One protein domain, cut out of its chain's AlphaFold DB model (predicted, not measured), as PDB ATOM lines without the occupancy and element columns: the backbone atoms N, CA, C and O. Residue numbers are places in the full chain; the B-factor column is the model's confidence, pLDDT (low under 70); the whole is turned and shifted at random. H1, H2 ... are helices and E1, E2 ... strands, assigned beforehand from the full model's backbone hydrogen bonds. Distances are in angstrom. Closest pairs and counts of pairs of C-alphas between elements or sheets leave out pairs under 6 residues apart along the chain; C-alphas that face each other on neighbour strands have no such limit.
ATOM      1  N   ALA A 422      53.803  36.018 -16.484       84.62
ATOM      2  CA  ALA A 422      53.859  37.165 -15.583       84.62
ATOM      3  C   ALA A 422      52.854  37.087 -14.410       84.62
ATOM      4  O   ALA A 422      53.233  37.444 -13.290       84.62
ATOM      5  N   PRO A 423      51.602  36.612 -14.585       81.25
ATOM      6  CA  PRO A 423      50.694  36.369 -13.464       81.25
ATOM      7  C   PRO A 423      51.224  35.323 -12.475       81.25
ATOM      8  O   PRO A 423      51.083  35.516 -11.269       81.25
ATOM      9  N   PHE A 424      51.870  34.259 -12.963       83.69
ATOM     10  CA  PHE A 424      52.455  33.217 -12.114       83.69
ATOM     11  C   PHE A 424      53.643  33.749 -11.313       83.69
ATOM     12  O   PHE A 424      53.725  33.502 -10.112       83.69
ATOM     13  N   ASP A 425      54.519  34.529 -11.949       88.44
ATOM     14  CA  ASP A 425      55.673  35.143 -11.286       88.44
ATOM     15  C   ASP A 425      55.235  36.118 -10.180       88.44
ATOM     16  O   ASP A 425      55.803  36.119  -9.085       88.44
ATOM     17  N   ARG A 426      54.181  36.912 -10.432       85.75
ATOM     18  CA  ARG A 426      53.577  37.790  -9.414       85.75
ATOM     19  C   ARG A 426      52.992  36.991  -8.254       85.75
ATOM     20  O   ARG A 426      53.319  37.278  -7.106       85.75
ATOM     21  N   ALA A 427      52.184  35.970  -8.543       85.12
ATOM     22  CA  ALA A 427      51.589  35.121  -7.513       85.12
ATOM     23  C   ALA A 427      52.663  34.428  -6.658       85.12
ATOM     24  O   ALA A 427      52.563  34.414  -5.434       85.12
ATOM     25  N   LEU A 428      53.735  33.922  -7.278       88.50
ATOM     26  CA  LEU A 428      54.854  33.300  -6.570       88.50
ATOM     27  C   LEU A 428      55.550  34.292  -5.626       88.50
ATOM     28  O   LEU A 428      55.870  33.937  -4.490       88.50
ATOM     29  N   ALA A 429      55.761  35.534  -6.073       88.12
ATOM     30  CA  ALA A 429      56.353  36.583  -5.248       88.12
ATOM     31  C   ALA A 429      55.453  36.971  -4.061       88.12
ATOM     32  O   ALA A 429      55.952  37.118  -2.944       88.12
ATOM     33  N   GLU A 430      54.140  37.096  -4.275       89.12
ATOM     34  CA  GLU A 430      53.175  37.419  -3.216       89.12
ATOM     35  C   GLU A 430      53.053  36.291  -2.180       89.12
ATOM     36  O   GLU A 430      53.093  36.555  -0.980       89.12
ATOM     37  N   VAL A 431      52.992  35.029  -2.615       88.25
ATOM     38  CA  VAL A 431      52.957  33.868  -1.708       88.25
ATOM     39  C   VAL A 431      54.260  33.752  -0.912       88.25
ATOM     40  O   VAL A 431      54.229  33.518   0.296       88.25
ATOM     41  N   ALA A 432      55.414  33.971  -1.550       87.19
ATOM     42  CA  ALA A 432      56.700  33.987  -0.853       87.19
ATOM     43  C   ALA A 432      56.783  35.120   0.185       87.19
ATOM     44  O   ALA A 432      57.317  34.916   1.277       87.19
ATOM     45  N   ALA A 433      56.231  36.297  -0.130       84.88
ATOM     46  CA  ALA A 433      56.142  37.419   0.802       84.88
ATOM     47  C   ALA A 433      55.215  37.115   1.991       84.88
ATOM     48  O   ALA A 433      55.553  37.471   3.119       84.88
ATOM     49  N   ALA A 434      54.095  36.425   1.759       84.12
ATOM     50  CA  ALA A 434      53.164  36.007   2.807       84.12
ATOM     51  C   ALA A 434      53.757  34.942   3.750       84.12
ATOM     52  O   ALA A 434      53.483  34.960   4.948       84.12
ATOM     53  N   ALA A 435      54.590  34.033   3.230       81.19
ATOM     54  CA  ALA A 435      55.223  32.964   4.009       81.19
ATOM     55  C   ALA A 435      56.482  33.409   4.786       81.19
ATOM     56  O   ALA A 435      56.945  32.698   5.683       81.19
ATOM     57  N   SER A 446      48.636  41.194  -2.310       86.50
ATOM     58  CA  SER A 446      47.326  41.710  -2.706       86.50
ATOM     59  C   SER A 446      46.221  41.180  -1.774       86.50
ATOM     60  O   SER A 446      46.343  40.075  -1.235       86.50
ATOM     61  N   PRO A 447      45.119  41.931  -1.574       86.50
ATOM     62  CA  PRO A 447      43.977  41.443  -0.799       86.50
ATOM     63  C   PRO A 447      43.417  40.117  -1.328       86.50
ATOM     64  O   PRO A 447      43.028  39.267  -0.534       86.50
ATOM     65  N   ASP A 448      43.431  39.929  -2.651       83.94
ATOM     66  CA  ASP A 448      42.968  38.707  -3.311       83.94
ATOM     67  C   ASP A 448      43.853  37.507  -2.939       83.94
ATOM     68  O   ASP A 448      43.339  36.473  -2.512       83.94
ATOM     69  N   THR A 449      45.181  37.650  -3.020       86.88
ATOM     70  CA  THR A 449      46.112  36.584  -2.614       86.88
ATOM     71  C   THR A 449      45.992  36.274  -1.125       86.88
ATOM     72  O   THR A 449      45.984  35.107  -0.738       86.88
ATOM     73  N   ALA A 450      45.868  37.296  -0.274       87.69
ATOM     74  CA  ALA A 450      45.696  37.097   1.162       87.69
ATOM     75  C   ALA A 450      44.398  36.335   1.485       87.69
ATOM     76  O   ALA A 450      44.415  35.426   2.316       87.69
ATOM     77  N   ALA A 451      43.295  36.665   0.806       88.75
ATOM     78  CA  ALA A 451      42.024  35.963   0.956       88.75
ATOM     79  C   ALA A 451      42.124  34.497   0.503       88.75
ATOM     80  O   ALA A 451      41.729  33.610   1.253       88.75
ATOM     81  N   ALA A 452      42.724  34.236  -0.664       88.00
ATOM     82  CA  ALA A 452      42.902  32.879  -1.185       88.00
ATOM     83  C   ALA A 452      43.790  32.004  -0.279       88.00
ATOM     84  O   ALA A 452      43.506  30.824  -0.080       88.00
ATOM     85  N   LEU A 453      44.853  32.576   0.302       90.44
ATOM     86  CA  LEU A 453      45.696  31.870   1.274       90.44
ATOM     87  C   LEU A 453      44.934  31.557   2.568       90.44
ATOM     88  O   LEU A 453      45.038  30.441   3.067       90.44
ATOM     89  N   SER A 454      44.135  32.501   3.073       91.38
ATOM     90  CA  SER A 454      43.292  32.273   4.254       91.38
ATOM     91  C   SER A 454      42.259  31.170   4.015       91.38
ATOM     92  O   SER A 454      42.074  30.315   4.873       91.38
ATOM     93  N   GLU A 455      41.609  31.162   2.850       91.44
ATOM     94  CA  GLU A 455      40.645  30.122   2.475       91.44
ATOM     95  C   GLU A 455      41.309  28.740   2.398       91.44
ATOM     96  O   GLU A 455      40.768  27.749   2.898       91.44
ATOM     97  N   LEU A 456      42.514  28.671   1.822       91.25
ATOM     98  CA  LEU A 456      43.295  27.440   1.779       91.25
ATOM     99  C   LEU A 456      43.669  26.959   3.189       91.25
ATOM    100  O   LEU A 456      43.536  25.768   3.473       91.25
ATOM    101  N   ASP A 457      44.110  27.854   4.073       91.88
ATOM    102  CA  ASP A 457      44.443  27.517   5.460       91.88
ATOM    103  C   ASP A 457      43.221  26.977   6.221       91.88
ATOM    104  O   ASP A 457      43.316  25.936   6.885       91.88
ATOM    105  N   ASP A 458      42.063  27.625   6.072       94.31
ATOM    106  CA  ASP A 458      40.799  27.189   6.672       94.31
ATOM    107  C   ASP A 458      40.385  25.800   6.160       94.31
ATOM    108  O   ASP A 458      40.031  24.918   6.952       94.31
ATOM    109  N   LEU A 459      40.500  25.558   4.850       93.19
ATOM    110  CA  LEU A 459      40.214  24.257   4.247       93.19
ATOM    111  C   LEU A 459      41.166  23.176   4.771       93.19
ATOM    112  O   LEU A 459      40.726  22.101   5.188       93.19
ATOM    113  N   LEU A 460      42.473  23.440   4.799       93.06
ATOM    114  CA  LEU A 460      43.472  22.483   5.281       93.06
ATOM    115  C   LEU A 460      43.336  22.202   6.784       93.06
ATOM    116  O   LEU A 460      43.634  21.088   7.230       93.06
ATOM    117  N   ALA A 461      42.830  23.155   7.573       94.00
ATOM    118  CA  ALA A 461      42.550  22.958   8.992       94.00
ATOM    119  C   ALA A 461      41.464  21.894   9.246       94.00
ATOM    120  O   ALA A 461      41.473  21.258  10.308       94.00
ATOM    121  N   THR A 462      40.587  21.625   8.272       95.31
ATOM    122  CA  THR A 462      39.569  20.562   8.361       95.31
ATOM    123  C   THR A 462      40.159  19.146   8.297       95.31
ATOM    124  O   THR A 462      39.522  18.190   8.744       95.31
ATOM    125  N   LEU A 463      41.395  18.984   7.802       95.38
ATOM    126  CA  LEU A 463      42.052  17.680   7.721       95.38
ATOM    127  C   LEU A 463      42.348  17.105   9.120       95.38
ATOM    128  O   LEU A 463      42.728  17.852  10.036       95.38
ATOM    129  N   PRO A 464      42.294  15.765   9.294       95.38
ATOM    130  CA  PRO A 464      42.711  15.112  10.532       95.38
ATOM    131  C   PRO A 464      44.139  15.522  10.936       95.38
ATOM    132  O   PRO A 464      45.010  15.575  10.064       95.38
ATOM    133  N   PRO A 465      44.444  15.737  12.234       94.19
ATOM    134  CA  PRO A 465      45.762  16.216  12.669       94.19
ATOM    135  C   PRO A 465      46.933  15.374  12.146       94.19
ATOM    136  O   PRO A 465      47.941  15.914  11.695       94.19
ATOM    137  N   GLY A 466      46.767  14.047  12.112       94.56
ATOM    138  CA  GLY A 466      47.760  13.109  11.582       94.56
ATOM    139  C   GLY A 466      47.980  13.187  10.067       94.56
ATOM    140  O   GLY A 466      48.857  12.502   9.565       94.56
ATOM    141  N   ARG A 467      47.216  14.000   9.331       94.88
ATOM    142  CA  ARG A 467      47.336  14.174   7.876       94.88
ATOM    143  C   ARG A 467      47.823  15.554   7.455       94.88
ATOM    144  O   ARG A 467      48.274  15.699   6.326       94.88
ATOM    145  N   ARG A 468      47.767  16.556   8.337       93.94
ATOM    146  CA  ARG A 468      48.111  17.955   8.008       93.94
ATOM    147  C   ARG A 468      49.564  18.152   7.566       93.94
ATOM    148  O   ARG A 468      49.872  19.134   6.913       93.94
ATOM    149  N   HIS A 469      50.449  17.218   7.915       91.88
ATOM    150  CA  HIS A 469      51.860  17.235   7.520       91.88
ATOM    151  C   HIS A 469      52.133  16.544   6.173       91.88
ATOM    152  O   HIS A 469      53.261  16.585   5.687       91.88
ATOM    153  N   LEU A 470      51.141  15.851   5.601       95.69
ATOM    154  CA  LEU A 470      51.306  15.147   4.334       95.69
ATOM    155  C   LEU A 470      51.290  16.146   3.167       95.69
ATOM    156  O   LEU A 470      50.537  17.122   3.216       95.69
ATOM    157  N   PRO A 471      52.064  15.894   2.097       95.69
ATOM    158  CA  PRO A 471      52.056  16.736   0.907       95.69
ATOM    159  C   PRO A 471      50.679  16.756   0.231       95.69
ATOM    160  O   PRO A 471      49.888  15.817   0.368       95.69
ATOM    161  N   LEU A 472      50.424  17.810  -0.545       94.44
ATOM    162  CA  LEU A 472      49.231  17.948  -1.377       94.44
ATOM    163  C   LEU A 472      49.519  17.452  -2.796       94.44
ATOM    164  O   LEU A 472      50.452  17.915  -3.449       94.44
ATOM    165  N   ALA A 473      48.701  16.521  -3.281       94.88
ATOM    166  CA  ALA A 473      48.548  16.258  -4.702       94.88
ATOM    167  C   ALA A 473      47.437  17.180  -5.215       94.88
ATOM    168  O   ALA A 473      46.287  17.033  -4.807       94.88
ATOM    169  N   LEU A 474      47.791  18.154  -6.052       94.00
ATOM    170  CA  LEU A 474      46.872  19.175  -6.552       94.00
ATOM    171  C   LEU A 474      46.429  18.847  -7.980       94.00
ATOM    172  O   LEU A 474      47.267  18.590  -8.844       94.00
ATOM    173  N   SER A 475      45.125  18.921  -8.233       92.44
ATOM    174  CA  SER A 475      44.552  18.938  -9.579       92.44
ATOM    175  C   SER A 475      43.710  20.196  -9.757       92.44
ATOM    176  O   SER A 475      42.870  20.500  -8.910       92.44
ATOM    177  N   VAL A 476      43.935  20.926 -10.852       90.12
ATOM    178  CA  VAL A 476      43.237  22.182 -11.160       90.12
ATOM    179  C   VAL A 476      42.557  22.071 -12.515       90.12
ATOM    180  O   VAL A 476      43.188  21.712 -13.512       90.12
ATOM    181  N   GLY A 477      41.273  22.398 -12.568       87.19
ATOM    182  CA  GLY A 477      40.511  22.442 -13.807       87.19
ATOM    183  C   GLY A 477      39.022  22.229 -13.584       87.19
ATOM    184  O   GLY A 477      38.578  21.920 -12.487       87.19
ATOM    185  N   ARG A 478      38.249  22.368 -14.663       87.12
ATOM    186  CA  ARG A 478      36.793  22.176 -14.638       87.12
ATOM    187  C   ARG A 478      36.414  20.803 -14.076       87.12
ATOM    188  O   ARG A 478      37.008  19.798 -14.487       87.12
ATOM    189  N   LEU A 479      35.387  20.760 -13.230       87.44
ATOM    190  CA  LEU A 479      34.740  19.510 -12.835       87.44
ATOM    191  C   LEU A 479      33.862  19.039 -13.994       87.44
ATOM    192  O   LEU A 479      32.743  19.485 -14.183       87.44
ATOM    193  N   HIS A 480      34.431  18.179 -14.831       84.81
ATOM    194  CA  HIS A 480      33.757  17.620 -15.994       84.81
ATOM    195  C   HIS A 480      34.268  16.198 -16.213       84.81
ATOM    196  O   HIS A 480      35.464  15.939 -16.044       84.81
ATOM    197  N   ARG A 481      33.408  15.285 -16.672       83.31
ATOM    198  CA  ARG A 481      33.730  13.856 -16.827       83.31
ATOM    199  C   ARG A 481      35.023  13.583 -17.600       83.31
ATOM    200  O   ARG A 481      35.871  12.818 -17.158       83.31
ATOM    201  N   VAL A 482      35.222  14.271 -18.727       80.88
ATOM    202  CA  VAL A 482      36.452  14.175 -19.550       80.88
ATOM    203  C   VAL A 482      37.724  14.610 -18.801       80.88
ATOM    204  O   VAL A 482      38.817  14.168 -19.143       80.88
ATOM    205  N   LYS A 483      37.616  15.471 -17.781       86.62
ATOM    206  CA  LYS A 483      38.754  15.874 -16.938       86.62
ATOM    207  C   LYS A 483      39.076  14.844 -15.854       86.62
ATOM    208  O   LYS A 483      40.179  14.880 -15.322       86.62
ATOM    209  N   GLY A 484      38.158  13.916 -15.569       87.75
ATOM    210  CA  GLY A 484      38.406  12.759 -14.711       87.75
ATOM    211  C   GLY A 484      38.639  13.102 -13.241       87.75
ATOM    212  O   GLY A 484      39.325  12.350 -12.554       87.75
ATOM    213  N   MET A 485      38.099  14.222 -12.748       90.94
ATOM    214  CA  MET A 485      38.302  14.656 -11.360       90.94
ATOM    215  C   MET A 485      37.724  13.641 -10.367       90.94
ATOM    216  O   MET A 485      38.437  13.209  -9.463       90.94
ATOM    217  N   ALA A 486      36.496  13.161 -10.592       91.75
ATOM    218  CA  ALA A 486      35.899  12.093  -9.785       91.75
ATOM    219  C   ALA A 486      36.701  10.781  -9.888       91.75
ATOM    220  O   ALA A 486      37.011  10.143  -8.883       91.75
ATOM    221  N   THR A 487      37.144  10.420 -11.098       92.38
ATOM    222  CA  THR A 487      37.997   9.242 -11.323       92.38
ATOM    223  C   THR A 487      39.320   9.328 -10.556       92.38
ATOM    224  O   THR A 487      39.793   8.318 -10.034       92.38
ATOM    225  N   LEU A 488      39.908  10.522 -10.440       93.31
ATOM    226  CA  LEU A 488      41.117  10.755  -9.651       93.31
ATOM    227  C   LEU A 488      40.863  10.553  -8.150       93.31
ATOM    228  O   LEU A 488      41.689   9.929  -7.482       93.31
ATOM    229  N   VAL A 489      39.721  11.018  -7.630       94.06
ATOM    230  CA  VAL A 489      39.310  10.768  -6.233       94.06
ATOM    231  C   VAL A 489      39.141   9.275  -5.985       94.06
ATOM    232  O   VAL A 489      39.696   8.749  -5.020       94.06
ATOM    233  N   GLU A 490      38.429   8.570  -6.867       93.62
ATOM    234  CA  GLU A 490      38.245   7.122  -6.760       93.62
ATOM    235  C   GLU A 490      39.580   6.376  -6.776       93.62
ATOM    236  O   GLU A 490      39.803   5.477  -5.963       93.62
ATOM    237  N   ALA A 491      40.482   6.746  -7.689       94.44
ATOM    238  CA  ALA A 491      41.806   6.153  -7.777       94.44
ATOM    239  C   ALA A 491      42.606   6.401  -6.491       94.44
ATOM    240  O   ALA A 491      43.168   5.459  -5.938       94.44
ATOM    241  N   TRP A 492      42.612   7.628  -5.970       95.94
ATOM    242  CA  TRP A 492      43.297   7.958  -4.721       95.94
ATOM    243  C   TRP A 492      42.718   7.196  -3.517       95.94
ATOM    244  O   TRP A 492      43.473   6.652  -2.710       95.94
ATOM    245  N   ALA A 493      41.390   7.092  -3.418       94.19
ATOM    246  CA  ALA A 493      40.706   6.424  -2.311       94.19
ATOM    247  C   ALA A 493      40.873   4.894  -2.331       94.19
ATOM    248  O   ALA A 493      40.984   4.271  -1.275       94.19
ATOM    249  N   ARG A 494      40.911   4.276  -3.521       96.38
ATOM    250  CA  ARG A 494      41.050   2.815  -3.682       96.38
ATOM    251  C   ARG A 494      42.471   2.291  -3.447       96.38
ATOM    252  O   ARG A 494      42.634   1.079  -3.338       96.38
ATOM    253  N   HIS A 495      43.471   3.167  -3.354       95.88
ATOM    254  CA  HIS A 495      44.886   2.808  -3.213       95.88
ATOM    255  C   HIS A 495      45.443   3.326  -1.873       95.88
ATOM    256  O   HIS A 495      45.905   4.472  -1.792       95.88
ATOM    257  N   PRO A 496      45.400   2.518  -0.791       93.38
ATOM    258  CA  PRO A 496      45.819   2.933   0.550       93.38
ATOM    259  C   PRO A 496      47.251   3.477   0.617       93.38
ATOM    260  O   PRO A 496      47.539   4.365   1.417       93.38
ATOM    261  N   GLU A 497      48.146   2.985  -0.235       94.06
ATOM    262  CA  GLU A 497      49.522   3.457  -0.355       94.06
ATOM    263  C   GLU A 497      49.627   4.887  -0.907       94.06
ATOM    264  O   GLU A 497      50.538   5.615  -0.518       94.06
ATOM    265  N   LEU A 498      48.702   5.318  -1.773       91.50
ATOM    266  CA  LEU A 498      48.627   6.703  -2.252       91.50
ATOM    267  C   LEU A 498      47.968   7.593  -1.197       91.50
ATOM    268  O   LEU A 498      48.529   8.622  -0.812       91.50
ATOM    269  N   CYS A 499      46.832   7.149  -0.659       92.69
ATOM    270  CA  CYS A 499      46.100   7.854   0.392       92.69
ATOM    271  C   CYS A 499      46.950   8.085   1.655       92.69
ATOM    272  O   CYS A 499      46.857   9.137   2.298       92.69
ATOM    273  N   GLY A 500      47.827   7.138   2.000       93.44
ATOM    274  CA  GLY A 500      48.765   7.264   3.115       93.44
ATOM    275  C   GLY A 500      49.919   8.245   2.871       93.44
ATOM    276  O   GLY A 500      50.548   8.676   3.833       93.44
ATOM    277  N   ARG A 501      50.208   8.610   1.614       95.56
ATOM    278  CA  ARG A 501      51.372   9.434   1.241       95.56
ATOM    279  C   ARG A 501      51.051  10.900   0.976       95.56
ATOM    280  O   ARG A 501      51.960  11.716   1.084       95.56
ATOM    281  N   CYS A 502      49.817  11.241   0.615       96.69
ATOM    282  CA  CYS A 502      49.420  12.618   0.316       96.69
ATOM    283  C   CYS A 502      47.941  12.877   0.619       96.69
ATOM    284  O   CYS A 502      47.126  11.954   0.657       96.69
ATOM    285  N   ASN A 503      47.589  14.149   0.790       96.38
ATOM    286  CA  ASN A 503      46.212  14.631   0.686       96.38
ATOM    287  C   ASN A 503      45.928  15.000  -0.779       96.38
ATOM    288  O   ASN A 503      46.818  15.506  -1.458       96.38
ATOM    289  N   LEU A 504      44.718  14.736  -1.269       95.00
ATOM    290  CA  LEU A 504      44.280  15.162  -2.600       95.00
ATOM    291  C   LEU A 504      43.527  16.493  -2.473       95.00
ATOM    292  O   LEU A 504      42.588  16.580  -1.685       95.00
ATOM    293  N   LEU A 505      43.944  17.507  -3.232       94.56
ATOM    294  CA  LEU A 505      43.272  18.799  -3.348       94.56
ATOM    295  C   LEU A 505      42.797  18.982  -4.789       94.56
ATOM    296  O   LEU A 505      43.592  18.892  -5.727       94.56
ATOM    297  N   LEU A 506      41.504  19.236  -4.957       91.88
ATOM    298  CA  LEU A 506      40.893  19.549  -6.244       91.88
ATOM    299  C   LEU A 506      40.470  21.014  -6.244       91.88
ATOM    300  O   LEU A 506      39.865  21.472  -5.278       91.88
ATOM    301  N   VAL A 507      40.786  21.731  -7.321       89.62
ATOM    302  CA  VAL A 507      40.405  23.135  -7.506       89.62
ATOM    303  C   VAL A 507      39.678  23.286  -8.834       89.62
ATOM    304  O   VAL A 507      40.255  23.055  -9.901       89.62
ATOM    305  N   GLY A 508      38.419  23.697  -8.759       88.00
ATOM    306  CA  GLY A 508      37.569  23.977  -9.908       88.00
ATOM    307  C   GLY A 508      36.122  23.586  -9.653       88.00
ATOM    308  O   GLY A 508      35.810  22.910  -8.674       88.00
ATOM    309  N   GLY A 509      35.264  24.005 -10.574       86.25
ATOM    310  CA  GLY A 509      33.821  23.888 -10.465       86.25
ATOM    311  C   GLY A 509      33.175  24.952  -9.576       86.25
ATOM    312  O   GLY A 509      33.837  25.553  -8.726       86.25
ATOM    313  N   ASP A 510      31.882  25.188  -9.772       86.56
ATOM    314  CA  ASP A 510      31.047  25.932  -8.828       86.56
ATOM    315  C   ASP A 510      30.382  24.959  -7.841       86.56
ATOM    316  O   ASP A 510      29.482  24.201  -8.190       86.56
ATOM    317  N   LEU A 511      30.854  24.940  -6.592       86.19
ATOM    318  CA  LEU A 511      30.289  24.070  -5.554       86.19
ATOM    319  C   LEU A 511      29.002  24.636  -4.934       86.19
ATOM    320  O   LEU A 511      28.291  23.902  -4.247       86.19
ATOM    321  N   ALA A 512      28.731  25.930  -5.121       86.38
ATOM    322  CA  ALA A 512      27.562  26.601  -4.565       86.38
ATOM    323  C   ALA A 512      26.362  26.522  -5.517       86.38
ATOM    324  O   ALA A 512      25.239  26.311  -5.054       86.38
ATOM    325  N   ASP A 513      26.606  26.649  -6.822       82.00
ATOM    326  CA  ASP A 513      25.606  26.519  -7.888       82.00
ATOM    327  C   ASP A 513      26.144  25.655  -9.049       82.00
ATOM    328  O   ASP A 513      26.427  26.174 -10.133       82.00
ATOM    329  N   PRO A 514      26.331  24.333  -8.837       85.12
ATOM    330  CA  PRO A 514      26.903  23.457  -9.850       85.12
ATOM    331  C   PRO A 514      25.973  23.319 -11.054       85.12
ATOM    332  O   PRO A 514      24.764  23.096 -10.921       85.12
ATOM    333  N   ASN A 515      26.556  23.369 -12.249       79.25
ATOM    334  CA  ASN A 515      25.872  22.947 -13.462       79.25
ATOM    335  C   ASN A 515      25.726  21.411 -13.516       79.25
ATOM    336  O   ASN A 515      26.233  20.687 -12.660       79.25
ATOM    337  N   ASP A 516      25.037  20.902 -14.540       81.75
ATOM    338  CA  ASP A 516      24.761  19.464 -14.656       81.75
ATOM    339  C   ASP A 516      26.050  18.611 -14.753       81.75
ATOM    340  O   ASP A 516      26.120  17.546 -14.138       81.75
ATOM    341  N   ASP A 517      27.088  19.093 -15.453       82.75
ATOM    342  CA  ASP A 517      28.378  18.392 -15.580       82.75
ATOM    343  C   ASP A 517      29.148  18.367 -14.247       82.75
ATOM    344  O   ASP A 517      29.756  17.358 -13.889       82.75
ATOM    345  N   GLU A 518      29.132  19.474 -13.505       87.75
ATOM    346  CA  GLU A 518      29.773  19.606 -12.196       87.75
ATOM    347  C   GLU A 518      29.051  18.738 -11.164       87.75
ATOM    348  O   GLU A 518      29.700  17.999 -10.423       87.75
ATOM    349  N   ALA A 519      27.716  18.756 -11.168       87.75
ATOM    350  CA  ALA A 519      26.886  17.924 -10.308       87.75
ATOM    351  C   ALA A 519      27.127  16.423 -10.552       87.75
ATOM    352  O   ALA A 519      27.222  15.671  -9.583       87.75
ATOM    353  N   GLU A 520      27.306  15.991 -11.810       87.19
ATOM    354  CA  GLU A 520      27.694  14.606 -12.144       87.19
ATOM    355  C   GLU A 520      29.055  14.223 -11.540       87.19
ATOM    356  O   GLU A 520      29.304  13.056 -11.267       87.19
ATOM    357  N   GLN A 521      29.976  15.171 -11.346       90.00
ATOM    358  CA  GLN A 521      31.284  14.876 -10.745       90.00
ATOM    359  C   GLN A 521      31.286  14.920  -9.210       90.00
ATOM    360  O   GLN A 521      32.248  14.446  -8.600       90.00
ATOM    361  N   LEU A 522      30.259  15.506  -8.588       88.00
ATOM    362  CA  LEU A 522      30.136  15.643  -7.131       88.00
ATOM    363  C   LEU A 522      29.333  14.507  -6.478       88.00
ATOM    364  O   LEU A 522      29.435  14.313  -5.261       88.00
ATOM    365  N   HIS A 523      28.542  13.771  -7.261       78.38
ATOM    366  CA  HIS A 523      27.633  12.705  -6.825       78.38
ATOM    367  C   HIS A 523      27.943  11.385  -7.525       78.38
ATOM    368  O   HIS A 523      27.701  10.332  -6.887       78.38
TER     369      HIS A 523
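This is residues 422 to 435 and 446 to 523 of the 523 residues of a protein of Actinomycetales bacterium (UniProt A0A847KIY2). A narrow parallel ribbon of two strands, E1 and E2, stands in the middle, with H3 beside it and little H4 beyond H3 near the ribbon's starting end. On the other side of the ribbon H1 and H2 form a slanted pair away from H3, and H5, the last named element, lies near the first residues of H3, one residue before the chain's last, His 523. The printed part has 92 residues, mostly helix, in the order H1 H2 E1 H3 H4 E2 H5. It is only just loose, close to compact, with a radius of gyration of the C-alphas of 15.1 A and spans of 37 by 34 by 23 A.

H1, residues 422 to 435, touches H2, residues 447 to 461, through residues 449 to 450 of H2 alone; their closest C-alphas, Glu 430 and Thr 449, are 7.1 A apart, at a steep tilt of 60 degrees, the same way. E1, residues 472 to 476, and E2, residues 503 to 507, are parallel neighbours at 19 degrees, with N 473 and O 503 at 2.8 A and N 505 and O 473 at 2.9 A, within hydrogen-bond range. With H3, residues 485 to 494, and H4, residues 496 to 499, they form a strand-helix-strand unit, two parallel strands joined through helices, with a right-handed crossover. The closest C-alphas of H3 and E2, Met 485 and Leu 506, are 7.5 A apart. H3 and H4 only just touch, with 3 pairs of C-alphas within 8 A, and only at the corner; the closest are Trp 492 and Cys 499, 5.8 A. H5, residues 516 to 522, only just touches H3, with 3 pairs of C-alphas within 8 A, closest at Ala 486 and Gln 521, 5.5 A; their tilt is a shallow 17 degrees, the same way. H1 is apart from E1, E2 and H3. In H1, H2, H3 and H5 every O i to N i+4 pair is within hydrogen-bond range; H4 is too short for one.

H1 begins at C-alpha 422 (53.859, 37.165, -15.583) and is 20.1 A long; H2 is 21.0 A, H3 14.4 A, and E1 and E2 12.2 A and 13.2 A. H5 ends at C-alpha 522 (30.136, 15.643, -7.131).

The C-alphas farthest apart, Ser 446 and Arg 494, are 39.4 A apart. Residues 436 to 445 are not printed, and C-alphas 435 and 446 are 13.6 A apart across the cut. Of the links printed whole, none is long. No printed residue has a pLDDT under 70.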